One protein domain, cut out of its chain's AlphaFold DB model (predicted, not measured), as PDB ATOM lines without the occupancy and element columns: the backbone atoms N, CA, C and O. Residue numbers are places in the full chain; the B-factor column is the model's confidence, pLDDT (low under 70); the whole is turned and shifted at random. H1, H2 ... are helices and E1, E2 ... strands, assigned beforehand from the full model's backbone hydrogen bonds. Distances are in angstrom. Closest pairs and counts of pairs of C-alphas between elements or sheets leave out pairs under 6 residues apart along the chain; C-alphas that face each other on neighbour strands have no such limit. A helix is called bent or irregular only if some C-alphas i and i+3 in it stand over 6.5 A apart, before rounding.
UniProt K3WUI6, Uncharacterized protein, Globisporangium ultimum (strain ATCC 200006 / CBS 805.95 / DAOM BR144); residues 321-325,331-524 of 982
ATOM      1  N   ALA A 321     259.796 -89.204 313.896       94.00
ATOM      2  CA  ALA A 321     260.056 -87.859 314.412       94.00
ATOM      3  C   ALA A 321     259.384 -86.741 313.583       94.00
ATOM      4  O   ALA A 321     259.375 -86.763 312.349       94.00
ATOM      5  N   CYS A 322     258.858 -85.723 314.269       95.88
ATOM      6  CA  CYS A 322     258.215 -84.563 313.657       95.88
ATOM      7  C   CYS A 322     259.200 -83.777 312.779       95.88
ATOM      8  O   CYS A 322     260.179 -83.211 313.273       95.88
ATOM      9  N   CYS A 323     258.901 -83.642 311.484       96.56
ATOM     10  CA  CYS A 323     259.800 -83.033 310.496       96.56
ATOM     11  C   CYS A 323     260.040 -81.518 310.670       96.56
ATOM     12  O   CYS A 323     260.732 -80.914 309.850       96.56
ATOM     13  N   PHE A 324     259.445 -80.896 311.691       96.31
ATOM     14  CA  PHE A 324     259.570 -79.470 311.994       96.31
ATOM     15  C   PHE A 324     260.318 -79.172 313.299       96.31
ATOM     16  O   PHE A 324     261.045 -78.179 313.341       96.31
ATOM     17  N   CYS A 325     260.124 -79.967 314.361       95.69
ATOM     18  CA  CYS A 325     260.780 -79.771 315.664       95.69
ATOM     19  C   CYS A 325     261.821 -80.849 316.003       95.69
ATOM     20  O   CYS A 325     262.648 -80.618 316.876       95.69
ATOM     21  N   ALA A 331     251.503 -86.697 319.713       89.75
ATOM     22  CA  ALA A 331     250.723 -87.133 318.560       89.75
ATOM     23  C   ALA A 331     251.115 -86.389 317.266       89.75
ATOM     24  O   ALA A 331     251.132 -85.156 317.192       89.75
ATOM     25  N   ARG A 332     251.403 -87.146 316.203       91.50
ATOM     26  CA  ARG A 332     251.816 -86.614 314.896       91.50
ATOM     27  C   ARG A 332     250.872 -87.066 313.792       91.50
ATOM     28  O   ARG A 332     250.512 -88.233 313.700       91.50
ATOM     29  N   ILE A 333     250.545 -86.138 312.901       93.56
ATOM     30  CA  ILE A 333     249.782 -86.394 311.680       93.56
ATOM     31  C   ILE A 333     250.725 -86.533 310.481       93.56
ATOM     32  O   ILE A 333     251.772 -85.884 310.389       93.56
ATOM     33  N   LYS A 334     250.362 -87.420 309.554       92.81
ATOM     34  CA  LYS A 334     251.118 -87.710 308.330       92.81
ATOM     35  C   LYS A 334     250.828 -86.658 307.261       92.81
ATOM     36  O   LYS A 334     249.689 -86.228 307.095       92.81
ATOM     37  N   CYS A 335     251.834 -86.284 306.477       94.25
ATOM     38  CA  CYS A 335     251.638 -85.432 305.312       94.25
ATOM     39  C   CYS A 335     250.743 -86.136 304.281       94.25
ATOM     40  O   CYS A 335     251.165 -87.094 303.640       94.25
ATOM     41  N   GLN A 336     249.551 -85.596 304.037       92.81
ATOM     42  CA  GLN A 336     248.537 -86.177 303.154       92.81
ATOM     43  C   GLN A 336     248.864 -86.088 301.653       92.81
ATOM     44  O   GLN A 336     248.016 -86.403 300.822       92.81
ATOM     45  N   LYS A 337     250.072 -85.671 301.251       92.00
ATOM     46  CA  LYS A 337     250.490 -85.783 299.846       92.00
ATOM     47  C   LYS A 337     250.882 -87.234 299.576       92.00
ATOM     48  O   LYS A 337     251.722 -87.771 300.299       92.00
ATOM     49  N   LEU A 338     250.316 -87.844 298.537       84.19
ATOM     50  CA  LEU A 338     250.607 -89.233 298.165       84.19
ATOM     51  C   LEU A 338     252.131 -89.495 298.093       84.19
ATOM     52  O   LEU A 338     252.889 -88.675 297.575       84.19
ATOM     53  N   HIS A 339     252.566 -90.625 298.659       84.06
ATOM     54  CA  HIS A 339     253.972 -91.025 298.860       84.06
ATOM     55  C   HIS A 339     254.829 -90.132 299.792       84.06
ATOM     56  O   HIS A 339     256.033 -90.365 299.915       84.06
ATOM     57  N   CYS A 340     254.265 -89.146 300.501       88.31
ATOM     58  CA  CYS A 340     255.016 -88.396 301.510       88.31
ATOM     59  C   CYS A 340     255.068 -89.146 302.853       88.31
ATOM     60  O   CYS A 340     254.074 -89.246 303.565       88.31
ATOM     61  N   GLY A 341     256.255 -89.625 303.233       89.88
ATOM     62  CA  GLY A 341     256.516 -90.251 304.538       89.88
ATOM     63  C   GLY A 341     256.883 -89.282 305.672       89.88
ATOM     64  O   GLY A 341     257.512 -89.708 306.630       89.88
ATOM     65  N   LEU A 342     256.576 -87.982 305.558       93.38
ATOM     66  CA  LEU A 342     256.862 -87.008 306.624       93.38
ATOM     67  C   LEU A 342     255.680 -86.879 307.588       93.38
ATOM     68  O   LEU A 342     254.544 -86.709 307.146       93.38
ATOM     69  N   PHE A 343     255.982 -86.881 308.884       94.88
ATOM     70  CA  PHE A 343     255.038 -86.723 309.991       94.88
ATOM     71  C   PHE A 343     255.319 -85.421 310.749       94.88
ATOM     72  O   PHE A 343     256.453 -84.934 310.746       94.88
ATOM     73  N   PHE A 344     254.302 -84.839 311.382       96.56
ATOM     74  CA  PHE A 344     254.439 -83.610 312.166       96.56
ATOM     75  C   PHE A 344     253.311 -83.405 313.181       96.56
ATOM     76  O   PHE A 344     252.181 -83.829 312.958       96.56
ATOM     77  N   HIS A 345     253.588 -82.684 314.270       95.75
ATOM     78  CA  HIS A 345     252.538 -82.137 315.138       95.75
ATOM     79  C   HIS A 345     251.750 -81.051 314.398       95.75
ATOM     80  O   HIS A 345     252.338 -80.256 313.657       95.75
ATOM     81  N   ALA A 346     250.442 -80.950 314.653       95.81
ATOM     82  CA  ALA A 346     249.599 -79.929 314.032       95.81
ATOM     83  C   ALA A 346     250.089 -78.499 314.352       95.81
ATOM     84  O   ALA A 346     250.327 -77.701 313.442       95.81
ATOM     85  N   MET A 347     250.361 -78.195 315.626       95.69
ATOM     86  CA  MET A 347     250.881 -76.882 316.030       95.69
ATOM     87  C   MET A 347     252.222 -76.540 315.352       95.69
ATOM     88  O   MET A 347     252.411 -75.419 314.877       95.69
ATOM     89  N   CYS A 348     253.135 -77.509 315.207       96.25
ATOM     90  CA  CYS A 348     254.398 -77.285 314.499       96.25
ATOM     91  C   CYS A 348     254.202 -76.962 313.011       96.25
ATOM     92  O   CYS A 348     254.905 -76.099 312.489       96.25
ATOM     93  N   ALA A 349     253.257 -77.619 312.328       96.38
ATOM     94  CA  ALA A 349     252.956 -77.323 310.928       96.38
ATOM     95  C   ALA A 349     252.359 -75.921 310.751       96.38
ATOM     96  O   ALA A 349     252.793 -75.189 309.862       96.38
ATOM     97  N   HIS A 350     251.430 -75.528 311.627       94.19
ATOM     98  CA  HIS A 350     250.838 -74.188 311.642       94.19
ATOM     99  C   HIS A 350     251.899 -73.090 311.841       94.19
ATOM    100  O   HIS A 350     251.947 -72.129 311.078       94.19
ATOM    101  N   GLN A 351     252.810 -73.268 312.803       93.81
ATOM    102  CA  GLN A 351     253.845 -72.276 313.121       93.81
ATOM    103  C   GLN A 351     255.005 -72.205 312.108       93.81
ATOM    104  O   GLN A 351     255.690 -71.187 312.040       93.81
ATOM    105  N   ARG A 352     255.294 -73.281 311.355       94.44
ATOM    106  CA  ARG A 352     256.541 -73.417 310.563       94.44
ATOM    107  C   ARG A 352     256.308 -73.616 309.059       94.44
ATOM    108  O   ARG A 352     257.043 -74.353 308.404       94.44
ATOM    109  N   ASN A 353     255.308 -72.926 308.500       93.88
ATOM    110  CA  ASN A 353     254.992 -72.912 307.061       93.88
ATOM    111  C   ASN A 353     254.664 -74.311 306.484       93.88
ATOM    112  O   ASN A 353     254.975 -74.625 305.333       93.88
ATOM    113  N   GLY A 354     254.040 -75.171 307.290       95.75
ATOM    114  CA  GLY A 354     253.186 -76.237 306.773       95.75
ATOM    115  C   GLY A 354     251.832 -75.680 306.329       95.75
ATOM    116  O   GLY A 354     251.590 -74.474 306.366       95.75
ATOM    117  N   PHE A 355     250.930 -76.565 305.917       95.31
ATOM    118  CA  PHE A 355     249.540 -76.218 305.643       95.31
ATOM    119  C   PHE A 355     248.609 -77.140 306.422       95.31
ATOM    120  O   PHE A 355     248.800 -78.355 306.386       95.31
ATOM    121  N   LEU A 356     247.615 -76.552 307.091       94.25
ATOM    122  CA  LEU A 356     246.524 -77.240 307.775       94.25
ATOM    123  C   LEU A 356     245.208 -76.551 307.426       94.25
ATOM    124  O   LEU A 356     245.045 -75.360 307.679       94.25
ATOM    125  N   GLU A 357     244.264 -77.310 306.890       92.00
ATOM    126  CA  GLU A 357     242.895 -76.874 306.622       92.00
ATOM    127  C   GLU A 357     241.964 -78.083 306.790       92.00
ATOM    128  O   GLU A 357     242.297 -79.182 306.346       92.00
ATOM    129  N   ILE A 358     240.813 -77.897 307.441       89.62
ATOM    130  CA  ILE A 358     239.731 -78.890 307.457       89.62
ATOM    131  C   ILE A 358     238.531 -78.239 306.782       89.62
ATOM    132  O   ILE A 358     237.855 -77.409 307.395       89.62
ATOM    133  N   ARG A 359     238.271 -78.589 305.520       88.06
ATOM    134  CA  ARG A 359     237.109 -78.068 304.790       88.06
ATOM    135  C   ARG A 359     235.896 -78.918 305.120       88.06
ATOM    136  O   ARG A 359     235.787 -80.052 304.663       88.06
ATOM    137  N   ARG A 360     234.963 -78.344 305.870       82.50
ATOM    138  CA  ARG A 360     233.554 -78.743 305.840       82.50
ATOM    139  C   ARG A 360     232.874 -77.779 304.870       82.50
ATOM    140  O   ARG A 360     233.016 -76.572 305.043       82.50
ATOM    141  N   SER A 361     232.223 -78.280 303.822       70.50
ATOM    142  CA  SER A 361     231.448 -77.412 302.929       70.50
ATOM    143  C   SER A 361     230.094 -77.154 303.605       70.50
ATOM    144  O   SER A 361     229.379 -78.109 303.897       70.50
ATOM    145  N   PRO A 362     229.729 -75.895 303.914       60.78
ATOM    146  CA  PRO A 362     228.565 -75.603 304.758       60.78
ATOM    147  C   PRO A 362     227.225 -75.878 304.059       60.78
ATOM    148  O   PRO A 362     226.189 -75.928 304.709       60.78
ATOM    149  N   GLN A 363     227.243 -76.039 302.735       61.09
ATOM    150  CA  GLN A 363     226.062 -76.275 301.902       61.09
ATOM    151  C   GLN A 363     226.003 -77.714 301.375       61.09
ATOM    152  O   GLN A 363     224.957 -78.153 300.904       61.09
ATOM    153  N   THR A 364     227.128 -78.440 301.390       51.31
ATOM    154  CA  THR A 364     227.275 -79.707 300.668       51.31
ATOM    155  C   THR A 364     228.169 -80.666 301.464       51.31
ATOM    156  O   THR A 364     229.277 -80.309 301.835       51.31
ATOM    157  N   PHE A 365     227.717 -81.908 301.662       58.50
ATOM    158  CA  PHE A 365     228.450 -83.021 302.299       58.50
ATOM    159  C   PHE A 365     228.741 -82.956 303.818       58.50
ATOM    160  O   PHE A 365     229.313 -81.985 304.304       58.50
ATOM    161  N   PRO A 366     228.532 -84.076 304.552       69.44
ATOM    162  CA  PRO A 366     229.138 -84.280 305.872       69.44
ATOM    163  C   PRO A 366     230.639 -84.626 305.788       69.44
ATOM    164  O   PRO A 366     231.357 -84.540 306.780       69.44
ATOM    165  N   LEU A 367     231.149 -85.013 304.610       80.56
ATOM    166  CA  LEU A 367     232.553 -85.391 304.439       80.56
ATOM    167  C   LEU A 367     233.494 -84.187 304.547       80.56
ATOM    168  O   LEU A 367     233.738 -83.469 303.572       80.56
ATOM    169  N   ALA A 368     234.088 -84.034 305.728       86.38
ATOM    170  CA  ALA A 368     235.234 -83.170 305.940       86.38
ATOM    171  C   ALA A 368     236.419 -83.582 305.042       86.38
ATOM    172  O   ALA A 368     236.795 -84.752 304.973       86.38
ATOM    173  N   GLN A 369     237.027 -82.600 304.377       90.88
ATOM    174  CA  GLN A 369     238.300 -82.750 303.673       90.88
ATOM    175  C   GLN A 369     239.410 -82.321 304.627       90.88
ATOM    176  O   GLN A 369     239.470 -81.156 305.031       90.88
ATOM    177  N   TYR A 370     240.294 -83.243 304.974       91.56
ATOM    178  CA  TYR A 370     241.478 -82.973 305.770       91.56
ATOM    179  C   TYR A 370     242.638 -82.655 304.810       91.56
ATOM    180  O   TYR A 370     242.953 -83.443 303.918       91.56
ATOM    181  N   HIS A 371     243.265 -81.489 304.974       93.88
ATOM    182  CA  HIS A 371     244.422 -81.044 304.192       93.88
ATOM    183  C   HIS A 371     245.607 -80.680 305.098       93.88
ATOM    184  O   HIS A 371     245.758 -79.532 305.520       93.88
ATOM    185  N   ALA A 372     246.480 -81.653 305.356       95.31
ATOM    186  CA  ALA A 372     247.694 -81.541 306.152       95.31
ATOM    187  C   ALA A 372     248.943 -81.785 305.297       95.31
ATOM    188  O   ALA A 372     249.252 -82.913 304.893       95.31
ATOM    189  N   TYR A 373     249.718 -80.730 305.044       96.31
ATOM    190  CA  TYR A 373     250.899 -80.793 304.185       96.31
ATOM    191  C   TYR A 373     252.145 -80.213 304.867       96.31
ATOM    192  O   TYR A 373     252.132 -79.106 305.399       96.31
ATOM    193  N   CYS A 374     253.262 -80.946 304.796       96.94
ATOM    194  CA  CYS A 374     254.577 -80.430 305.185       96.94
ATOM    195  C   CYS A 374     254.981 -79.248 304.283       96.94
ATOM    196  O   CYS A 374     254.476 -79.137 303.163       96.94
ATOM    197  N   ALA A 375     255.961 -78.437 304.691       95.56
ATOM    198  CA  ALA A 375     256.382 -77.243 303.942       95.56
ATOM    199  C   ALA A 375     256.742 -77.492 302.459       95.56
ATOM    200  O   ALA A 375     256.524 -76.624 301.623       95.56
ATOM    201  N   ARG A 376     257.211 -78.698 302.091       94.50
ATOM    202  CA  ARG A 376     257.481 -79.079 300.685       94.50
ATOM    203  C   ARG A 376     256.228 -79.160 299.800       94.50
ATOM    204  O   ARG A 376     256.349 -79.172 298.582       94.50
ATOM    205  N   HIS A 377     255.052 -79.303 300.407       95.12
ATOM    206  CA  HIS A 377     253.777 -79.588 299.743       95.12
ATOM    207  C   HIS A 377     252.671 -78.576 300.101       95.12
ATOM    208  O   HIS A 377     251.589 -78.650 299.530       95.12
ATOM    209  N   ALA A 378     252.933 -77.624 301.006       94.19
ATOM    210  CA  ALA A 378     251.980 -76.601 301.454       94.19
ATOM    211  C   ALA A 378     251.455 -75.700 300.314       94.19
ATOM    212  O   ALA A 378     250.275 -75.339 300.299       94.19
ATOM    213  N   GLU A 379     252.326 -75.388 299.348       91.00
ATOM    214  CA  GLU A 379     252.046 -74.579 298.148       91.00
ATOM    215  C   GLU A 379     251.553 -75.406 296.939       91.00
ATOM    216  O   GLU A 379     251.268 -74.843 295.886       91.00
ATOM    217  N   GLY A 380     251.491 -76.739 297.047       85.94
ATOM    218  CA  GLY A 380     251.143 -77.614 295.921       85.94
ATOM    219  C   GLY A 380     249.638 -77.716 295.657       85.94
ATOM    220  O   GLY A 380     248.832 -77.463 296.549       85.94
ATOM    221  N   ASP A 381     249.267 -78.162 294.451       82.12
ATOM    222  CA  ASP A 381     247.873 -78.437 294.074       82.12
ATOM    223  C   ASP A 381     247.200 -79.402 295.071       82.12
ATOM    224  O   ASP A 381     247.608 -80.564 295.232       82.12
ATOM    225  N   LYS A 382     246.150 -78.897 295.729       89.44
ATOM    226  CA  LYS A 382     245.348 -79.584 296.751       89.44
ATOM    227  C   LYS A 382     244.160 -80.253 296.072       89.44
ATOM    228  O   LYS A 382     243.060 -79.717 296.076       89.44
ATOM    229  N   THR A 383     244.415 -81.389 295.431       87.50
ATOM    230  CA  THR A 383     243.377 -82.131 294.709       87.50
ATOM    231  C   THR A 383     242.336 -82.710 295.664       87.50
ATOM    232  O   THR A 383     242.615 -83.650 296.407       87.50
ATOM    233  N   ASP A 384     241.135 -82.143 295.594       90.44
ATOM    234  CA  ASP A 384     239.892 -82.670 296.155       90.44
ATOM    235  C   ASP A 384     239.068 -83.417 295.079       90.44
ATOM    236  O   ASP A 384     239.473 -83.534 293.916       90.44
ATOM    237  N   ALA A 385     237.914 -83.976 295.454       91.06
ATOM    238  CA  ALA A 385     237.113 -84.780 294.530       91.06
ATOM    239  C   ALA A 385     236.432 -83.948 293.425       91.06
ATOM    240  O   ALA A 385     236.215 -84.466 292.325       91.06
ATOM    241  N   MET A 386     236.135 -82.669 293.679       91.19
ATOM    242  CA  MET A 386     235.579 -81.765 292.667       91.19
ATOM    243  C   MET A 386     236.648 -81.402 291.639       91.19
ATOM    244  O   MET A 386     236.367 -81.470 290.444       91.19
ATOM    245  N   ASP A 387     237.886 -81.128 292.060       91.06
ATOM    246  CA  ASP A 387     239.041 -80.938 291.169       91.06
ATOM    247  C   ASP A 387     239.238 -82.139 290.218       91.06
ATOM    248  O   ASP A 387     239.351 -81.958 289.002       91.06
ATOM    249  N   VAL A 388     239.178 -83.380 290.724       92.38
ATOM    250  CA  VAL A 388     239.269 -84.590 289.874       92.38
ATOM    251  C   VAL A 388     238.112 -84.678 288.872       92.38
ATOM    252  O   VAL A 388     238.350 -84.940 287.689       92.38
ATOM    253  N   VAL A 389     236.866 -84.439 289.297       94.44
ATOM    254  CA  VAL A 389     235.701 -84.499 288.394       94.44
ATOM    255  C   VAL A 389     235.730 -83.356 287.368       94.44
ATOM    256  O   VAL A 389     235.515 -83.611 286.181       94.44
ATOM    257  N   HIS A 390     236.083 -82.131 287.764       92.12
ATOM    258  CA  HIS A 390     236.277 -80.997 286.855       92.12
ATOM    259  C   HIS A 390     237.401 -81.253 285.845       92.12
ATOM    260  O   HIS A 390     237.234 -80.952 284.660       92.12
ATOM    261  N   LYS A 391     238.512 -81.877 286.258       90.25
ATOM    262  CA  LYS A 391     239.574 -82.322 285.342       90.25
ATOM    263  C   LYS A 391     239.073 -83.395 284.364       90.25
ATOM    264  O   LYS A 391     239.395 -83.303 283.178       90.25
ATOM    265  N   LEU A 392     238.220 -84.332 284.793       91.56
ATOM    266  CA  LEU A 392     237.596 -85.333 283.911       91.56
ATOM    267  C   LEU A 392     236.598 -84.733 282.894       91.56
ATOM    268  O   LEU A 392     236.548 -85.203 281.756       91.56
ATOM    269  N   VAL A 393     235.837 -83.689 283.251       93.69
ATOM    270  CA  VAL A 393     234.947 -82.975 282.299       93.69
ATOM    271  C   VAL A 393     235.629 -81.825 281.546       93.69
ATOM    272  O   VAL A 393     235.019 -81.222 280.661       93.69
ATOM    273  N   SER A 394     236.897 -81.528 281.843       89.88
ATOM    274  CA  SER A 394     237.674 -80.489 281.158       89.88
ATOM    275  C   SER A 394     237.810 -80.776 279.657       89.88
ATOM    276  O   SER A 394     237.874 -81.929 279.230       89.88
ATOM    277  N   SER A 395     237.889 -79.725 278.830       78.44
ATOM    278  CA  SER A 395     237.885 -79.850 277.359       78.44
ATOM    279  C   SER A 395     238.868 -80.902 276.786       78.44
ATOM    280  O   SER A 395     238.442 -81.676 275.920       78.44
ATOM    281  N   PRO A 396     240.127 -81.028 277.268       78.81
ATOM    282  CA  PRO A 396     241.049 -82.057 276.782       78.81
ATOM    283  C   PRO A 396     240.604 -83.497 277.077       78.81
ATOM    284  O   PRO A 396     240.835 -84.373 276.241       78.81
ATOM    285  N   VAL A 397     239.962 -83.753 278.225       80.25
ATOM    286  CA  VAL A 397     239.508 -85.096 278.641       80.25
ATOM    287  C   VAL A 397     238.107 -85.403 278.104       80.25
ATOM    288  O   VAL A 397     237.865 -86.510 277.622       80.25
ATOM    289  N   ALA A 398     237.227 -84.402 278.019       85.75
ATOM    290  CA  ALA A 398     235.941 -84.476 277.321       85.75
ATOM    291  C   ALA A 398     236.086 -84.986 275.868       85.75
ATOM    292  O   ALA A 398     235.278 -85.792 275.401       85.75
ATOM    293  N   GLY A 399     237.158 -84.592 275.165       83.38
ATOM    294  CA  GLY A 399     237.515 -85.089 273.823       83.38
ATOM    295  C   GLY A 399     238.078 -86.527 273.764       83.38
ATOM    296  O   GLY A 399     238.301 -87.074 272.669       83.38
ATOM    297  N   LEU A 400     238.322 -87.153 274.917       81.81
ATOM    298  CA  LEU A 400     238.685 -88.567 275.057       81.81
ATOM    299  C   LEU A 400     237.469 -89.432 275.405       81.81
ATOM    300  O   LEU A 400     237.332 -90.506 274.820       81.81
ATOM    301  N   ILE A 401     236.599 -88.951 276.302       89.50
ATOM    302  CA  ILE A 401     235.470 -89.716 276.864       89.50
ATOM    303  C   ILE A 401     234.131 -89.518 276.130       89.50
ATOM    304  O   ILE A 401     233.272 -90.395 276.164       89.50
ATOM    305  N   GLY A 402     233.955 -88.400 275.420       93.12
ATOM    306  CA  GLY A 402     232.737 -88.099 274.663       93.12
ATOM    307  C   GLY A 402     231.565 -87.578 275.508       93.12
ATOM    308  O   GLY A 402     231.557 -87.651 276.734       93.12
ATOM    309  N   ARG A 403     230.551 -87.024 274.823       94.75
ATOM    310  CA  ARG A 403     229.455 -86.253 275.449       94.75
ATOM    311  C   ARG A 403     228.649 -87.039 276.492       94.75
ATOM    312  O   ARG A 403     228.365 -86.490 277.543       94.75
ATOM    313  N   ASP A 404     228.342 -88.310 276.230       96.06
ATOM    314  CA  ASP A 404     227.616 -89.205 277.151       96.06
ATOM    315  C   ASP A 404     228.311 -89.320 278.522       96.06
ATOM    316  O   ASP A 404     227.707 -89.060 279.561       96.06
ATOM    317  N   ALA A 405     229.614 -89.616 278.527       95.75
ATOM    318  CA  ALA A 405     230.397 -89.706 279.756       95.75
ATOM    319  C   ALA A 405     230.547 -88.341 280.454       95.75
ATOM    320  O   ALA A 405     230.424 -88.278 281.676       95.75
ATOM    321  N   VAL A 406     230.734 -87.248 279.699       96.62
ATOM    322  CA  VAL A 406     230.754 -85.880 280.258       96.62
ATOM    323  C   VAL A 406     229.440 -85.553 280.968       96.62
ATOM    324  O   VAL A 406     229.472 -85.110 282.111       96.62
ATOM    325  N   SER A 407     228.287 -85.811 280.346       97.12
ATOM    326  CA  SER A 407     226.983 -85.529 280.959       97.12
ATOM    327  C   SER A 407     226.715 -86.392 282.194       97.12
ATOM    328  O   SER A 407     226.185 -85.882 283.180       97.12
ATOM    329  N   ARG A 408     227.143 -87.664 282.204       97.69
ATOM    330  CA  ARG A 408     227.084 -88.507 283.415       97.69
ATOM    331  C   ARG A 408     227.964 -87.952 284.538       97.69
ATOM    332  O   ARG A 408     227.495 -87.863 285.668       97.69
ATOM    333  N   LEU A 409     229.189 -87.515 284.237       97.19
ATOM    334  CA  LEU A 409     230.075 -86.875 285.217       97.19
ATOM    335  C   LEU A 409     229.512 -85.537 285.730       97.19
ATOM    336  O   LEU A 409     229.581 -85.291 286.924       97.19
ATOM    337  N   GLN A 410     228.872 -84.721 284.885       96.62
ATOM    338  CA  GLN A 410     228.176 -83.488 285.303       96.62
ATOM    339  C   GLN A 410     226.953 -83.752 286.204       96.62
ATOM    340  O   GLN A 410     226.538 -82.884 286.974       96.62
ATOM    341  N   THR A 411     226.347 -84.939 286.119       97.12
ATOM    342  CA  THR A 411     225.339 -85.392 287.090       97.12
ATOM    343  C   THR A 411     225.991 -85.848 288.398       97.12
ATOM    344  O   THR A 411     225.419 -85.611 289.458       97.12
ATOM    345  N   ILE A 412     227.204 -86.416 288.360       95.75
ATOM    346  CA  ILE A 412     227.996 -86.672 289.575       95.75
ATOM    347  C   ILE A 412     228.394 -85.348 290.243       95.75
ATOM    348  O   ILE A 412     228.179 -85.227 291.441       95.75
ATOM    349  N   THR A 413     228.860 -84.334 289.500       94.00
ATOM    350  CA  THR A 413     229.154 -82.983 290.033       94.00
ATOM    351  C   THR A 413     227.963 -82.423 290.814       94.00
ATOM    352  O   THR A 413     228.092 -82.134 291.999       94.00
ATOM    353  N   ARG A 414     226.766 -82.418 290.209       93.75
ATOM    354  CA  ARG A 414     225.534 -81.977 290.884       93.75
ATOM    355  C   ARG A 414     225.121 -82.850 292.069       93.75
ATOM    356  O   ARG A 414     224.503 -82.358 293.002       93.75
ATOM    357  N   ARG A 415     225.479 -84.138 292.088       92.88
ATOM    358  CA  ARG A 415     225.295 -84.995 293.273       92.88
ATOM    359  C   ARG A 415     226.328 -84.740 294.374       92.88
ATOM    360  O   ARG A 415     225.997 -84.968 295.531       92.88
ATOM    361  N   ILE A 416     227.528 -84.253 294.049       90.19
ATOM    362  CA  ILE A 416     228.477 -83.739 295.048       90.19
ATOM    363  C   ILE A 416     227.935 -82.424 295.635       90.19
ATOM    364  O   ILE A 416     227.920 -82.237 296.847       90.19
ATOM    365  N   GLU A 417     227.397 -81.544 294.793       89.31
ATOM    366  CA  GLU A 417     226.749 -80.297 295.225       89.31
ATOM    367  C   GLU A 417     225.500 -80.545 296.102       89.31
ATOM    368  O   GLU A 417     225.201 -79.741 296.973       89.31
ATOM    369  N   LEU A 418     224.810 -81.681 295.947       88.56
ATOM    370  CA  LEU A 418     223.601 -82.040 296.711       88.56
ATOM    371  C   LEU A 418     223.837 -83.007 297.892       88.56
ATOM    372  O   LEU A 418     222.894 -83.655 298.341       88.56
ATOM    373  N   GLY A 419     225.070 -83.184 298.382       87.88
ATOM    374  CA  GLY A 419     225.325 -84.073 299.536       87.88
ATOM    375  C   GLY A 419     225.157 -85.580 299.259       87.88
ATOM    376  O   GLY A 419     225.247 -86.396 300.171       87.88
ATOM    377  N   ALA A 420     224.901 -85.979 298.012       90.12
ATOM    378  CA  ALA A 420     224.236 -87.239 297.675       90.12
ATOM    379  C   ALA A 420     225.166 -88.467 297.544       90.12
ATOM    380  O   ALA A 420     224.873 -89.375 296.755       90.12
ATOM    381  N   TYR A 421     226.271 -88.516 298.296       89.94
ATOM    382  CA  TYR A 421     227.088 -89.722 298.505       89.94
ATOM    383  C   TYR A 421     227.508 -89.804 299.986       89.94
ATOM    384  O   TYR A 421     228.030 -88.824 300.505       89.94
ATOM    385  N   PRO A 422     227.356 -90.950 300.676       87.31
ATOM    386  CA  PRO A 422     227.697 -91.049 302.101       87.31
ATOM    387  C   PRO A 422     229.208 -91.135 302.370       87.31
ATOM    388  O   PRO A 422     229.644 -90.930 303.495       87.31
ATOM    389  N   SER A 423     230.030 -91.457 301.364       89.12
ATOM    390  CA  SER A 423     231.480 -91.607 301.528       89.12
ATOM    391  C   SER A 423     232.262 -91.255 300.262       89.12
ATOM    392  O   SER A 423     231.746 -91.342 299.141       89.12
ATOM    393  N   ILE A 424     233.545 -90.909 300.428       90.38
ATOM    394  CA  ILE A 424     234.466 -90.678 299.302       90.38
ATOM    395  C   ILE A 424     234.611 -91.934 298.436       90.38
ATOM    396  O   ILE A 424     234.789 -91.834 297.223       90.38
ATOM    397  N   PHE A 425     234.472 -93.117 299.037       90.50
ATOM    398  CA  PHE A 425     234.459 -94.387 298.326       90.50
ATOM    399  C   PHE A 425     233.198 -94.544 297.461       90.50
ATOM    400  O   PHE A 425     233.313 -94.888 296.286       90.50
ATOM    401  N   ALA A 426     232.010 -94.205 297.976       92.12
ATOM    402  CA  ALA A 426     230.770 -94.232 297.196       92.12
ATOM    403  C   ALA A 426     230.821 -93.266 295.995       92.12
ATOM    404  O   ALA A 426     230.428 -93.635 294.884       92.12
ATOM    405  N   LEU A 427     231.379 -92.065 296.186       93.69
ATOM    406  CA  LEU A 427     231.656 -91.126 295.094       93.69
ATOM    407  C   LEU A 427     232.683 -91.696 294.098       93.69
ATOM    408  O   LEU A 427     232.456 -91.681 292.886       93.69
ATOM    409  N   SER A 428     233.788 -92.253 294.595       94.19
ATOM    410  CA  SER A 428     234.845 -92.839 293.764       94.19
ATOM    411  C   SER A 428     234.322 -93.994 292.906       94.19
ATOM    412  O   SER A 428     234.602 -94.048 291.709       94.19
ATOM    413  N   ARG A 429     233.484 -94.870 293.474       95.31
ATOM    414  CA  ARG A 429     232.821 -95.977 292.767       95.31
ATOM    415  C   ARG A 429     231.813 -95.481 291.724       95.31
ATOM    416  O   ARG A 429     231.709 -96.073 290.648       95.31
ATOM    417  N   ALA A 430     231.115 -94.372 291.987       96.56
ATOM    418  CA  ALA A 430     230.227 -93.748 291.006       96.56
ATOM    419  C   ALA A 430     231.004 -93.189 289.797       96.56
ATOM    420  O   ALA A 430     230.605 -93.426 288.654       96.56
ATOM    421  N   VAL A 431     232.137 -92.512 290.024       97.00
ATOM    422  CA  VAL A 431     233.024 -92.036 288.944       97.00
ATOM    423  C   VAL A 431     233.638 -93.215 288.182       97.00
ATOM    424  O   VAL A 431     233.607 -93.230 286.949       97.00
ATOM    425  N   ALA A 432     234.118 -94.238 288.897       96.88
ATOM    426  CA  ALA A 432     234.679 -95.444 288.298       96.88
ATOM    427  C   ALA A 432     233.670 -96.151 287.381       96.88
ATOM    428  O   ALA A 432     233.996 -96.415 286.226       96.88
ATOM    429  N   THR A 433     232.423 -96.351 287.826       97.44
ATOM    430  CA  THR A 433     231.344 -96.954 287.018       97.44
ATOM    431  C   THR A 433     231.175 -96.256 285.660       97.44
ATOM    432  O   THR A 433     231.098 -96.927 284.630       97.44
ATOM    433  N   VAL A 434     231.190 -94.915 285.610       97.88
ATOM    434  CA  VAL A 434     231.073 -94.160 284.343       97.88
ATOM    435  C   VAL A 434     232.255 -94.436 283.401       97.88
ATOM    436  O   VAL A 434     232.069 -94.544 282.184       97.88
ATOM    437  N   LEU A 435     233.465 -94.577 283.946       97.12
ATOM    438  CA  LEU A 435     234.698 -94.798 283.184       97.12
ATOM    439  C   LEU A 435     234.890 -96.275 282.778       97.12
ATOM    440  O   LEU A 435     235.388 -96.550 281.682       97.12
ATOM    441  N   VAL A 436     234.424 -97.227 283.592       97.31
ATOM    442  CA  VAL A 436     234.351 -98.661 283.264       97.31
ATOM    443  C   VAL A 436     233.303 -98.905 282.177       97.31
ATOM    444  O   VAL A 436     233.606 -99.563 281.180       97.31
ATOM    445  N   ASP A 437     232.114 -98.300 282.281       97.50
ATOM    446  CA  ASP A 437     231.095 -98.328 281.222       97.50
ATOM    447  C   ASP A 437     231.639 -97.794 279.898       97.50
ATOM    448  O   ASP A 437     231.415 -98.387 278.842       97.50
ATOM    449  N   LEU A 438     232.375 -96.682 279.939       96.81
ATOM    450  CA  LEU A 438     233.044 -96.114 278.774       96.81
ATOM    451  C   LEU A 438     234.063 -97.103 278.179       96.81
ATOM    452  O   LEU A 438     234.090 -97.301 276.959       96.81
ATOM    453  N   CYS A 439     234.875 -97.763 279.008       96.31
ATOM    454  CA  CYS A 439     235.807 -98.803 278.561       96.31
ATOM    455  C   CYS A 439     235.070 -99.986 277.907       96.31
ATOM    456  O   CYS A 439     235.424-100.371 276.790       96.31
ATOM    457  N   ARG A 440     233.993-100.490 278.528       96.69
ATOM    458  CA  ARG A 440     233.147-101.589 278.022       96.69
ATOM    459  C   ARG A 440     232.397-101.211 276.731       96.69
ATOM    460  O   ARG A 440     232.379-101.997 275.785       96.69
ATOM    461  N   LYS A 441     231.851 -99.989 276.622       95.81
ATOM    462  CA  LYS A 441     231.292 -99.428 275.367       95.81
ATOM    463  C   LYS A 441     232.366 -99.354 274.271       95.81
ATOM    464  O   LYS A 441     232.097 -99.726 273.133       95.81
ATOM    465  N   GLY A 442     233.583 -98.927 274.614       92.19
ATOM    466  CA  GLY A 442     234.722 -98.863 273.692       92.19
ATOM    467  C   GLY A 442     235.190-100.232 273.190       92.19
ATOM    468  O   GLY A 442     235.482-100.366 272.006       92.19
ATOM    469  N   LEU A 443     235.216-101.243 274.066       94.25
ATOM    470  CA  LEU A 443     235.545-102.627 273.714       94.25
ATOM    471  C   LEU A 443     234.496-103.228 272.765       94.25
ATOM    472  O   LEU A 443     234.860-103.759 271.719       94.25
ATOM    473  N   ARG A 444     233.198-103.070 273.068       95.56
ATOM    474  CA  ARG A 444     232.095-103.538 272.201       95.56
ATOM    475  C   ARG A 444     232.045-102.839 270.835       95.56
ATOM    476  O   ARG A 444     231.541-103.414 269.879       95.56
ATOM    477  N   ALA A 445     232.577-101.621 270.728       94.06
ATOM    478  CA  ALA A 445     232.714-100.888 269.466       94.06
ATOM    479  C   ALA A 445     234.033-101.178 268.714       94.06
ATOM    480  O   ALA A 445     234.300-100.566 267.673       94.06
ATOM    481  N   SER A 446     234.882-102.072 269.232       92.88
ATOM    482  CA  SER A 446     236.160-102.425 268.615       92.88
ATOM    483  C   SER A 446     235.952-103.209 267.318       92.88
ATOM    484  O   SER A 446     235.213-104.184 267.281       92.88
ATOM    485  N   LYS A 447     236.645-102.795 266.250       94.62
ATOM    486  CA  LYS A 447     236.751-103.548 264.984       94.62
ATOM    487  C   LYS A 447     238.076-104.311 264.860       94.62
ATOM    488  O   LYS A 447     238.448-104.713 263.762       94.62
ATOM    489  N   ALA A 448     238.831-104.414 265.954       87.50
ATOM    490  CA  ALA A 448     240.005-105.272 266.027       87.50
ATOM    491  C   ALA A 448     239.573-106.708 266.346       87.50
ATOM    492  O   ALA A 448     238.595-106.907 267.064       87.50
ATOM    493  N   ASP A 449     240.329-107.673 265.835       90.19
ATOM    494  CA  ASP A 449     240.209-109.087 266.173       90.19
ATOM    495  C   ASP A 449     241.554-109.559 266.768       90.19
ATOM    496  O   ASP A 449     242.581-109.431 266.088       90.19
ATOM    497  N   PRO A 450     241.605-110.006 268.041       90.44
ATOM    498  CA  PRO A 450     240.513-109.975 269.017       90.44
ATOM    499  C   PRO A 450     240.107-108.535 269.408       90.44
ATOM    500  O   PRO A 450     240.915-107.605 269.273       90.44
ATOM    501  N   PRO A 451     238.883-108.327 269.940       92.69
ATOM    502  CA  PRO A 451     238.429-107.026 270.423       92.69
ATOM    503  C   PRO A 451     239.386-106.415 271.450       92.69
ATOM    504  O   PRO A 451     239.784-107.053 272.422       92.69
ATOM    505  N   ALA A 452     239.734-105.146 271.244       89.31
ATOM    506  CA  ALA A 452     240.674-104.414 272.090       89.31
ATOM    507  C   ALA A 452     240.052-103.130 272.655       89.31
ATOM    508  O   ALA A 452     239.375-102.393 271.929       89.31
ATOM    509  N   TYR A 453     240.326-102.843 273.933       91.81
ATOM    510  CA  TYR A 453     239.903-101.612 274.604       91.81
ATOM    511  C   TYR A 453     240.488-100.367 273.914       91.81
ATOM    512  O   TYR A 453     241.651-100.331 273.507       91.81
ATOM    513  N   ASN A 454     239.687 -99.303 273.822       89.38
ATOM    514  CA  ASN A 454     240.135 -98.022 273.282       89.38
ATOM    515  C   ASN A 454     241.122 -97.347 274.251       89.38
ATOM    516  O   ASN A 454     240.741 -96.980 275.363       89.38
ATOM    517  N   VAL A 455     242.361 -97.110 273.807       86.00
ATOM    518  CA  VAL A 455     243.426 -96.497 274.625       86.00
ATOM    519  C   VAL A 455     243.008 -95.141 275.205       86.00
ATOM    520  O   VAL A 455     243.368 -94.841 276.335       86.00
ATOM    521  N   LYS A 456     242.171 -94.354 274.511       85.69
ATOM    522  CA  LYS A 456     241.614 -93.102 275.064       85.69
ATOM    523  C   LYS A 456     240.779 -93.311 276.332       85.69
ATOM    524  O   LYS A 456     240.783 -92.463 277.216       85.69
ATOM    525  N   HIS A 457     240.027 -94.409 276.392       92.50
ATOM    526  CA  HIS A 457     239.162 -94.724 277.529       92.50
ATOM    527  C   HIS A 457     240.018 -95.279 278.678       92.50
ATOM    528  O   HIS A 457     239.842 -94.867 279.821       92.50
ATOM    529  N   LEU A 458     241.029 -96.100 278.349       90.12
ATOM    530  CA  LEU A 458     242.064 -96.539 279.293       90.12
ATOM    531  C   LEU A 458     242.821 -95.347 279.914       90.12
ATOM    532  O   LEU A 458     243.026 -95.325 281.119       90.12
ATOM    533  N   GLN A 459     243.177 -94.326 279.122       86.88
ATOM    534  CA  GLN A 459     243.795 -93.088 279.624       86.88
ATOM    535  C   GLN A 459     242.887 -92.347 280.622       86.88
ATOM    536  O   GLN A 459     243.379 -91.831 281.619       86.88
ATOM    537  N   ALA A 460     241.574 -92.298 280.373       89.25
ATOM    538  CA  ALA A 460     240.628 -91.594 281.240       89.25
ATOM    539  C   ALA A 460     240.361 -92.327 282.567       89.25
ATOM    540  O   ALA A 460     240.254 -91.675 283.603       89.25
ATOM    541  N   ILE A 461     240.292 -93.665 282.563       94.44
ATOM    542  CA  ILE A 461     240.173 -94.426 283.815       94.44
ATOM    543  C   ILE A 461     241.499 -94.456 284.589       94.44
ATOM    544  O   ILE A 461     241.472 -94.266 285.800       94.44
ATOM    545  N   GLN A 462     242.655 -94.560 283.917       91.00
ATOM    546  CA  GLN A 462     243.960 -94.422 284.579       91.00
ATOM    547  C   GLN A 462     244.105 -93.041 285.232       91.00
ATOM    548  O   GLN A 462     244.491 -92.966 286.391       91.00
ATOM    549  N   PHE A 463     243.688 -91.963 284.550       89.25
ATOM    550  CA  PHE A 463     243.654 -90.617 285.134       89.25
ATOM    551  C   PHE A 463     242.914 -90.572 286.470       89.25
ATOM    552  O   PHE A 463     243.388 -89.951 287.419       89.25
ATOM    553  N   PHE A 464     241.759 -91.224 286.554       94.06
ATOM    554  CA  PHE A 464     240.997 -91.280 287.793       94.06
ATOM    555  C   PHE A 464     241.696 -92.144 288.860       94.06
ATOM    556  O   PHE A 464     241.841 -91.708 290.000       94.06
ATOM    557  N   LEU A 465     242.196 -93.325 288.485       91.75
ATOM    558  CA  LEU A 465     242.868 -94.267 289.391       91.75
ATOM    559  C   LEU A 465     244.223 -93.758 289.919       91.75
ATOM    560  O   LEU A 465     244.636 -94.170 291.002       91.75
ATOM    561  N   ASP A 466     244.889 -92.845 289.210       86.88
ATOM    562  CA  ASP A 466     246.104 -92.161 289.676       86.88
ATOM    563  C   ASP A 466     245.797 -91.122 290.777       86.88
ATOM    564  O   ASP A 466     246.641 -90.852 291.631       86.88
ATOM    565  N   HIS A 467     244.580 -90.558 290.799       89.75
ATOM    566  CA  HIS A 467     244.145 -89.588 291.815       89.75
ATOM    567  C   HIS A 467     243.320 -90.218 292.951       89.75
ATOM    568  O   HIS A 467     243.297 -89.664 294.049       89.75
ATOM    569  N   ALA A 468     242.671 -91.367 292.741       91.50
ATOM    570  CA  ALA A 468     241.820 -92.010 293.750       91.50
ATOM    571  C   ALA A 468     242.516 -92.264 295.115       91.50
ATOM    572  O   ALA A 468     241.900 -91.947 296.135       91.50
ATOM    573  N   PRO A 469     243.796 -92.696 295.194       89.69
ATOM    574  CA  PRO A 469     244.516 -92.786 296.472       89.69
ATOM    575  C   PRO A 469     244.712 -91.425 297.153       89.69
ATOM    576  O   PRO A 469     244.647 -91.315 298.374       89.69
ATOM    577  N   GLN A 470     244.931 -90.362 296.371       90.12
ATOM    578  CA  GLN A 470     245.060 -89.004 296.903       90.12
ATOM    579  C   GLN A 470     243.721 -88.491 297.460       90.12
ATOM    580  O   GLN A 470     243.731 -87.776 298.461       90.12
ATOM    581  N   LEU A 471     242.591 -88.893 296.866       91.06
ATOM    582  CA  LEU A 471     241.259 -88.626 297.409       91.06
ATOM    583  C   LEU A 471     241.011 -89.405 298.705       91.06
ATOM    584  O   LEU A 471     240.619 -88.796 299.695       91.06
ATOM    585  N   GLN A 472     241.294 -90.713 298.748       90.19
ATOM    586  CA  GLN A 472     241.170 -91.487 299.991       90.19
ATOM    587  C   GLN A 472     241.969 -90.845 301.132       90.19
ATOM    588  O   GLN A 472     241.412 -90.613 302.197       90.19
ATOM    589  N   ILE A 473     243.226 -90.461 300.891       89.00
ATOM    590  CA  ILE A 473     244.085 -89.841 301.913       89.00
ATOM    591  C   ILE A 473     243.563 -88.472 302.395       89.00
ATOM    592  O   ILE A 473     243.824 -88.127 303.540       89.00
ATOM    593  N   VAL A 474     242.859 -87.690 301.564       89.62
ATOM    594  CA  VAL A 474     242.309 -86.361 301.934       89.62
ATOM    595  C   VAL A 474     240.979 -86.461 302.686       89.62
ATOM    596  O   VAL A 474     240.716 -85.655 303.575       89.62
ATOM    597  N   TYR A 475     240.130 -87.426 302.339       88.69
ATOM    598  CA  TYR A 475     238.788 -87.570 302.922       88.69
ATOM    599  C   TYR A 475     238.728 -88.593 304.075       88.69
ATOM    600  O   TYR A 475     237.750 -88.618 304.821       88.69
ATOM    601  N   ALA A 476     239.756 -89.428 304.242       84.44
ATOM    602  CA  ALA A 476     239.969 -90.200 305.461       84.44
ATOM    603  C   ALA A 476     240.569 -89.307 306.567       84.44
ATOM    604  O   ALA A 476     241.422 -88.461 306.270       84.44
ATOM    605  N   PRO A 477     240.180 -89.504 307.841       76.81
ATOM    606  CA  PRO A 477     240.887 -88.938 308.978       76.81
ATOM    607  C   PRO A 477     242.406 -89.197 308.947       76.81
ATOM    608  O   PRO A 477     242.867 -90.243 308.472       76.81
ATOM    609  N   PRO A 478     243.220 -88.288 309.513       73.81
ATOM    610  CA  PRO A 478     244.608 -88.591 309.841       73.81
ATOM    611  C   PRO A 478     244.681 -89.888 310.661       73.81
ATOM    612  O   PRO A 478     243.947 -90.046 311.628       73.81
ATOM    613  N   GLY A 479     245.548 -90.823 310.270       65.88
ATOM    614  CA  GLY A 479     245.721 -92.111 310.958       65.88
ATOM    615  C   GLY A 479     244.828 -93.262 310.473       65.88
ATOM    616  O   GLY A 479     245.231 -94.404 310.636       65.88
ATOM    617  N   THR A 480     243.690 -93.016 309.806       67.69
ATOM    618  CA  THR A 480     242.847 -94.104 309.242       67.69
ATOM    619  C   THR A 480     243.127 -94.422 307.780       67.69
ATOM    620  O   THR A 480     242.622 -95.412 307.255       67.69
ATOM    621  N   ALA A 481     243.928 -93.592 307.108       62.88
ATOM    622  CA  ALA A 481     244.401 -93.836 305.751       62.88
ATOM    623  C   ALA A 481     245.452 -94.964 305.727       62.88
ATOM    624  O   ALA A 481     246.636 -94.717 305.454       62.88
ATOM    625  N   ASP A 482     245.004 -96.191 306.011       61.28
ATOM    626  CA  ASP A 482     245.739 -97.417 305.715       61.28
ATOM    627  C   ASP A 482     246.190 -97.374 304.251       61.28
ATOM    628  O   ASP A 482     245.454 -96.975 303.341       61.28
ATOM    629  N   THR A 483     247.425 -97.795 304.010       59.41
ATOM    630  CA  THR A 483     247.971 -97.949 302.664       59.41
ATOM    631  C   THR A 483     247.488 -99.247 302.016       59.41
ATOM    632  O   THR A 483     248.292-100.005 301.462       59.41
ATOM    633  N   GLN A 484     246.162 -99.455 302.024       65.12
ATOM    634  CA  GLN A 484     245.453-100.424 301.192       65.12
ATOM    635  C   GLN A 484     246.040-100.315 299.779       65.12
ATOM    636  O   GLN A 484     246.004 -99.249 299.159       65.12
ATOM    637  N   SER A 485     246.699-101.382 299.312       73.00
ATOM    638  CA  SER A 485     247.600-101.259 298.160       73.00
ATOM    639  C   SER A 485     246.883-100.650 296.950       73.00
ATOM    640  O   SER A 485     245.725-100.975 296.688       73.00
ATOM    641  N   HIS A 486     247.571 -99.809 296.167       77.50
ATOM    642  CA  HIS A 486     246.978 -99.158 294.983       77.50
ATOM    643  C   HIS A 486     246.292-100.167 294.048       77.50
ATOM    644  O   HIS A 486     245.226 -99.897 293.507       77.50
ATOM    645  N   LEU A 487     246.851-101.377 293.945       79.75
ATOM    646  CA  LEU A 487     246.281-102.503 293.207       79.75
ATOM    647  C   LEU A 487     244.968-103.051 293.805       79.75
ATOM    648  O   LEU A 487     244.101-103.477 293.044       79.75
ATOM    649  N   ALA A 488     244.810-103.068 295.130       86.00
ATOM    650  CA  ALA A 488     243.558-103.452 295.783       86.00
ATOM    651  C   ALA A 488     242.460-102.416 295.503       86.00
ATOM    652  O   ALA A 488     241.409-102.793 294.988       86.00
ATOM    653  N   LEU A 489     242.753-101.122 295.688       87.12
ATOM    654  CA  LEU A 489     241.832-100.034 295.335       87.12
ATOM    655  C   LEU A 489     241.423-100.082 293.853       87.12
ATOM    656  O   LEU A 489     240.250 -99.929 293.522       87.12
ATOM    657  N   ILE A 490     242.383-100.322 292.952       86.62
ATOM    658  CA  ILE A 490     242.109-100.482 291.518       86.62
ATOM    659  C   ILE A 490     241.136-101.642 291.275       86.62
ATOM    660  O   ILE A 490     240.175-101.462 290.534       86.62
ATOM    661  N   LYS A 491     241.343-102.815 291.889       89.19
ATOM    662  CA  LYS A 491     240.419-103.955 291.738       89.19
ATOM    663  C   LYS A 491     239.012-103.608 292.227       89.19
ATOM    664  O   LYS A 491     238.049-103.878 291.516       89.19
ATOM    665  N   GLU A 492     238.917-102.985 293.398       92.38
ATOM    666  CA  GLU A 492     237.660-102.668 294.081       92.38
ATOM    667  C   GLU A 492     236.833-101.589 293.356       92.38
ATOM    668  O   GLU A 492     235.609-101.684 293.276       92.38
ATOM    669  N   LEU A 493     237.493-100.584 292.766       93.06
ATOM    670  CA  LEU A 493     236.828 -99.543 291.973       93.06
ATOM    671  C   LEU A 493     236.477 -99.991 290.545       93.06
ATOM    672  O   LEU A 493     235.516 -99.477 289.975       93.06
ATOM    673  N   VAL A 494     237.266-100.886 289.940       94.12
ATOM    674  CA  VAL A 494     237.126-101.255 288.518       94.12
ATOM    675  C   VAL A 494     236.196-102.451 288.298       94.12
ATOM    676  O   VAL A 494     235.497-102.466 287.286       94.12
ATOM    677  N   ASP A 495     236.190-103.432 289.209       92.38
ATOM    678  CA  ASP A 495     235.341-104.640 289.160       92.38
ATOM    679  C   ASP A 495     235.314-105.327 287.770       92.38
ATOM    680  O   ASP A 495     234.280-105.648 287.173       92.38
ATOM    681  N   ASP A 496     236.510-105.445 287.182       94.69
ATOM    682  CA  ASP A 496     236.748-105.968 285.836       94.69
ATOM    683  C   ASP A 496     238.211-106.430 285.731       94.69
ATOM    684  O   ASP A 496     239.125-105.654 285.440       94.69
ATOM    685  N   ASN A 497     238.462-107.706 286.038       93.88
ATOM    686  CA  ASN A 497     239.823-108.246 286.132       93.88
ATOM    687  C   ASN A 497     240.611-108.149 284.812       93.88
ATOM    688  O   ASN A 497     241.836-108.029 284.850       93.88
ATOM    689  N   ASP A 498     239.948-108.186 283.655       94.75
ATOM    690  CA  ASP A 498     240.621-108.099 282.355       94.75
ATOM    691  C   ASP A 498     240.899-106.650 281.939       94.75
ATOM    692  O   ASP A 498     241.973-106.375 281.391       94.75
ATOM    693  N   LEU A 499     240.034-105.699 282.310       94.94
ATOM    694  CA  LEU A 499     240.356-104.273 282.250       94.94
ATOM    695  C   LEU A 499     241.539-103.935 283.170       94.94
ATOM    696  O   LEU A 499     242.457-103.256 282.716       94.94
ATOM    697  N   VAL A 500     241.595-104.452 284.406       93.12
ATOM    698  CA  VAL A 500     242.744-104.239 285.315       93.12
ATOM    699  C   VAL A 500     244.042-104.797 284.718       93.12
ATOM    700  O   VAL A 500     245.023-104.056 284.609       93.12
ATOM    701  N   LYS A 501     244.048-106.049 284.232       90.94
ATOM    702  CA  LYS A 501     245.207-106.630 283.518       90.94
ATOM    703  C   LYS A 501     245.615-105.778 282.313       90.94
ATOM    704  O   LYS A 501     246.806-105.594 282.061       90.94
ATOM    705  N   GLN A 502     244.650-105.258 281.550       91.62
ATOM    706  CA  GLN A 502     244.930-104.431 280.378       91.62
ATOM    707  C   GLN A 502     245.444-103.033 280.757       91.62
ATOM    708  O   GLN A 502     246.308-102.517 280.047       91.62
ATOM    709  N   LEU A 503     244.985-102.434 281.859       88.50
ATOM    710  CA  LEU A 503     245.523-101.179 282.399       88.50
ATOM    711  C   LEU A 503     246.983-101.360 282.819       88.50
ATOM    712  O   LEU A 503     247.844-100.657 282.288       88.50
ATOM    713  N   GLN A 504     247.282-102.377 283.635       87.00
ATOM    714  CA  GLN A 504     248.657-102.746 284.006       87.00
ATOM    715  C   GLN A 504     249.528-102.945 282.755       87.00
ATOM    716  O   GLN A 504     250.521-102.253 282.564       87.00
ATOM    717  N   LYS A 505     249.092-103.779 281.805       84.31
ATOM    718  CA  LYS A 505     249.795-104.026 280.530       84.31
ATOM    719  C   LYS A 505     249.998-102.771 279.657       84.31
ATOM    720  O   LYS A 505     250.864-102.787 278.780       84.31
ATOM    721  N   THR A 506     249.207-101.712 279.853       82.00
ATOM    722  CA  THR A 506     249.273-100.459 279.075       82.00
ATOM    723  C   THR A 506     250.125 -99.381 279.754       82.00
ATOM    724  O   THR A 506     250.844 -98.665 279.052       82.00
ATOM    725  N   PHE A 507     250.055 -99.264 281.085       78.81
ATOM    726  CA  PHE A 507     250.641 -98.159 281.860       78.81
ATOM    727  C   PHE A 507     251.749 -98.582 282.838       78.81
ATOM    728  O   PHE A 507     252.636 -97.778 283.110       78.81
ATOM    729  N   ASP A 508     251.802 -99.854 283.242       70.44
ATOM    730  CA  ASP A 508     252.931-100.479 283.950       70.44
ATOM    731  C   ASP A 508     253.554-101.622 283.111       70.44
ATOM    732  O   ASP A 508     253.386-102.815 283.394       70.44
ATOM    733  N   PRO A 509     254.267-101.312 282.008       53.28
ATOM    734  CA  PRO A 509     254.894-102.334 281.197       53.28
ATOM    735  C   PRO A 509     256.197-102.742 281.889       53.28
ATOM    736  O   PRO A 509     257.223-102.066 281.762       53.28
ATOM    737  N   SER A 510     256.175-103.897 282.559       47.56
ATOM    738  CA  SER A 510     257.248-104.425 283.426       47.56
ATOM    739  C   SER A 510     258.645-104.462 282.777       47.56
ATOM    740  O   SER A 510     259.666-104.514 283.457       47.56
ATOM    741  N   LYS A 511     258.704-104.385 281.442       46.12
ATOM    742  CA  LYS A 511     259.919-104.315 280.618       46.12
ATOM    743  C   LYS A 511     260.739-103.017 280.778       46.12
ATOM    744  O   LYS A 511     261.862-102.980 280.283       46.12
ATOM    745  N   TYR A 512     260.217-101.970 281.429       46.25
ATOM    746  CA  TYR A 512     260.957-100.712 281.664       46.25
ATOM    747  C   TYR A 512     261.524-100.567 283.089       46.25
ATOM    748  O   TYR A 512     262.574 -99.941 283.254       46.25
ATOM    749  N   LEU A 513     260.888-101.199 284.087       47.78
ATOM    750  CA  LEU A 513     261.143-101.008 285.529       47.78
ATOM    751  C   LEU A 513     262.614-101.178 285.954       47.78
ATOM    752  O   LEU A 513     263.063-100.531 286.891       47.78
ATOM    753  N   GLY A 514     263.385-102.015 285.253       45.12
ATOM    754  CA  GLY A 514     264.781-102.315 285.595       45.12
ATOM    755  C   GLY A 514     265.818-101.232 285.261       45.12
ATOM    756  O   GLY A 514     267.005-101.476 285.472       45.12
ATOM    757  N   LYS A 515     265.435-100.075 284.690       42.25
ATOM    758  CA  LYS A 515     266.406 -98.983 284.433       42.25
ATOM    759  C   LYS A 515     265.850 -97.562 284.341       42.25
ATOM    760  O   LYS A 515     266.615 -96.615 284.490       42.25
ATOM    761  N   TYR A 516     264.551 -97.411 284.109       42.62
ATOM    762  CA  TYR A 516     263.850 -96.133 284.199       42.62
ATOM    763  C   TYR A 516     262.509 -96.388 284.879       42.62
ATOM    764  O   TYR A 516     261.855 -97.386 284.571       42.62
ATOM    765  N   ALA A 517     262.066 -95.484 285.756       44.59
ATOM    766  CA  ALA A 517     260.662 -95.474 286.149       44.59
ATOM    767  C   ALA A 517     259.818 -95.367 284.868       44.59
ATOM    768  O   ALA A 517     260.072 -94.505 284.021       44.59
ATOM    769  N   GLY A 518     258.881 -96.301 284.683       41.22
ATOM    770  CA  GLY A 518     258.025 -96.318 283.502       41.22
ATOM    771  C   GLY A 518     257.143 -95.065 283.428       41.22
ATOM    772  O   GLY A 518     257.009 -94.340 284.415       41.22
ATOM    773  N   PRO A 519     256.494 -94.803 282.282       43.62
ATOM    774  CA  PRO A 519     255.493 -93.746 282.159       43.62
ATOM    775  C   PRO A 519     254.180 -94.181 282.839       43.62
ATOM    776  O   PRO A 519     253.163 -94.354 282.167       43.62
ATOM    777  N   VAL A 520     254.234 -94.385 284.162       41.34
ATOM    778  CA  VAL A 520     253.152 -94.943 284.999       41.34
ATOM    779  C   VAL A 520     251.869 -94.120 284.892       41.34
ATOM    780  O   VAL A 520     250.782 -94.672 284.998       41.34
ATOM    781  N   SER A 521     251.982 -92.832 284.552       44.50
ATOM    782  CA  SER A 521     250.848 -92.040 284.096       44.50
ATOM    783  C   SER A 521     251.072 -91.477 282.686       44.50
ATOM    784  O   SER A 521     252.092 -90.857 282.381       44.50
ATOM    785  N   GLN A 522     250.066 -91.616 281.817       48.09
ATOM    786  CA  GLN A 522     249.899 -90.733 280.645       48.09
ATOM    787  C   GLN A 522     249.075 -89.476 281.005       48.09
ATOM    788  O   GLN A 522     248.666 -88.717 280.127       48.09
ATOM    789  N   VAL A 523     248.867 -89.269 282.313       49.97
ATOM    790  CA  VAL A 523     248.246 -88.109 282.965       49.97
ATOM    791  C   VAL A 523     249.166 -86.900 282.968       49.97
ATOM    792  O   VAL A 523     248.660 -85.778 282.960       49.97
ATOM    793  N   HIS A 524     250.490 -87.112 282.950       56.22
ATOM    794  CA  HIS A 524     251.458 -86.032 282.781       56.22
ATOM    795  C   HIS A 524     250.997 -85.094 281.663       56.22
ATOM    796  O   HIS A 524     250.907 -85.468 280.492       56.22
TER     797      HIS A 524
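This is residues 321 to 325 and 331 to 524 of the 982 residues of an uncharacterized protein of Globisporangium ultimum (strain ATCC 200006 / CBS 805.95 / DAOM BR144) (UniProt K3WUI6). Three long helices, H3, H4 and H5, stand side by side in an up-and-down bundle, with the shorter H2 packed on H3 and H5 and H6 crossing H4 and H5. At one end of the bundle, next to the end of H5, sits a small head of the E1-E2 hairpin, H1 and loop residues 331 to 345, while residues 511 to 516 stick out elsewhere. The printed part has 199 residues, with seven named helices and two antiparallel strands in the order H1 E1 E2 H2 H3 H4 H5 H6 H7; the class is mostly helix. It is compact, with a radius of gyration of the C-alphas of 18.3 A and spans of 61 by 47 by 27 A.

Residues 333 to 334 pair antiparallel with residues 343 to 344. H1, residues 346 to 351, comes closest to E1, residues 355 to 359, at the C-alphas of Ala 349 and Phe 355, 6.4 A apart. E1 and E2, residues 369 to 373, form an antiparallel hairpin, with N 357 and O 371 within hydrogen-bond range at 3.0 A. H2, residues 385 to 393, and H3, residues 395 to 417, touch as a helical hairpin, closest at the C-alphas of Val 393 and Val 406, 5.5 A. H3 has a kink of 121 degrees near residue 403. H4, residues 424 to 444, touches H5, residues 455 to 475, at a shallow tilt of 7 degrees, opposite ways, closest at the C-alphas of Cys 439 and His 457, 5.4 A. H3 touches H4, closest at the C-alphas of Ala 405 and Val 434, 6.4 A. H5 is the hub, touching four helices; H3 touches it with residues 397 to 401 alone. The closest C-alphas of E2 and H5, those of Gln 369 and Tyr 475, are 4.9 A apart. H6, residues 486 to 494, touches H4, closest at the C-alphas of Arg 429 and Leu 493, 5.4 A. H7, residues 497 to 507, touches H6 only at the corner, closest at the C-alphas of Lys 491 and Val 500, 6.8 A. Every O i to N i+4 pair is within hydrogen-bond range in H1, H2, H4, H6 and H7, against 15 of 19 in H3 and 14 of 17 in H5.

H1 begins at C-alpha 346, (249.599, -79.929, 314.032). E1 measures 12.6 A and E2 12.8 A from first to last C-alpha, H3 21.1 A, H4 30.1 A and H5 30.0 A. H3 and H5 are irregular: C-alphas 400 and 403 are 9.5 A apart, C-alphas 466 and 469 7.0 A. H7 ends at C-alpha 507, (250.641, -98.159, 281.860).

The two C-alphas farthest apart, those of Gln 351 and Asp 449, are 61.2 A apart. Residues 326 to 330 are not printed, and C-alphas 325 and 331 across this cut are 12.8 A apart. The link from E2 to H2 is long. Mean pLDDT of the printed part is 85.7; residues 362 to 366, 479 to 484 and 509 to 524 are under 70.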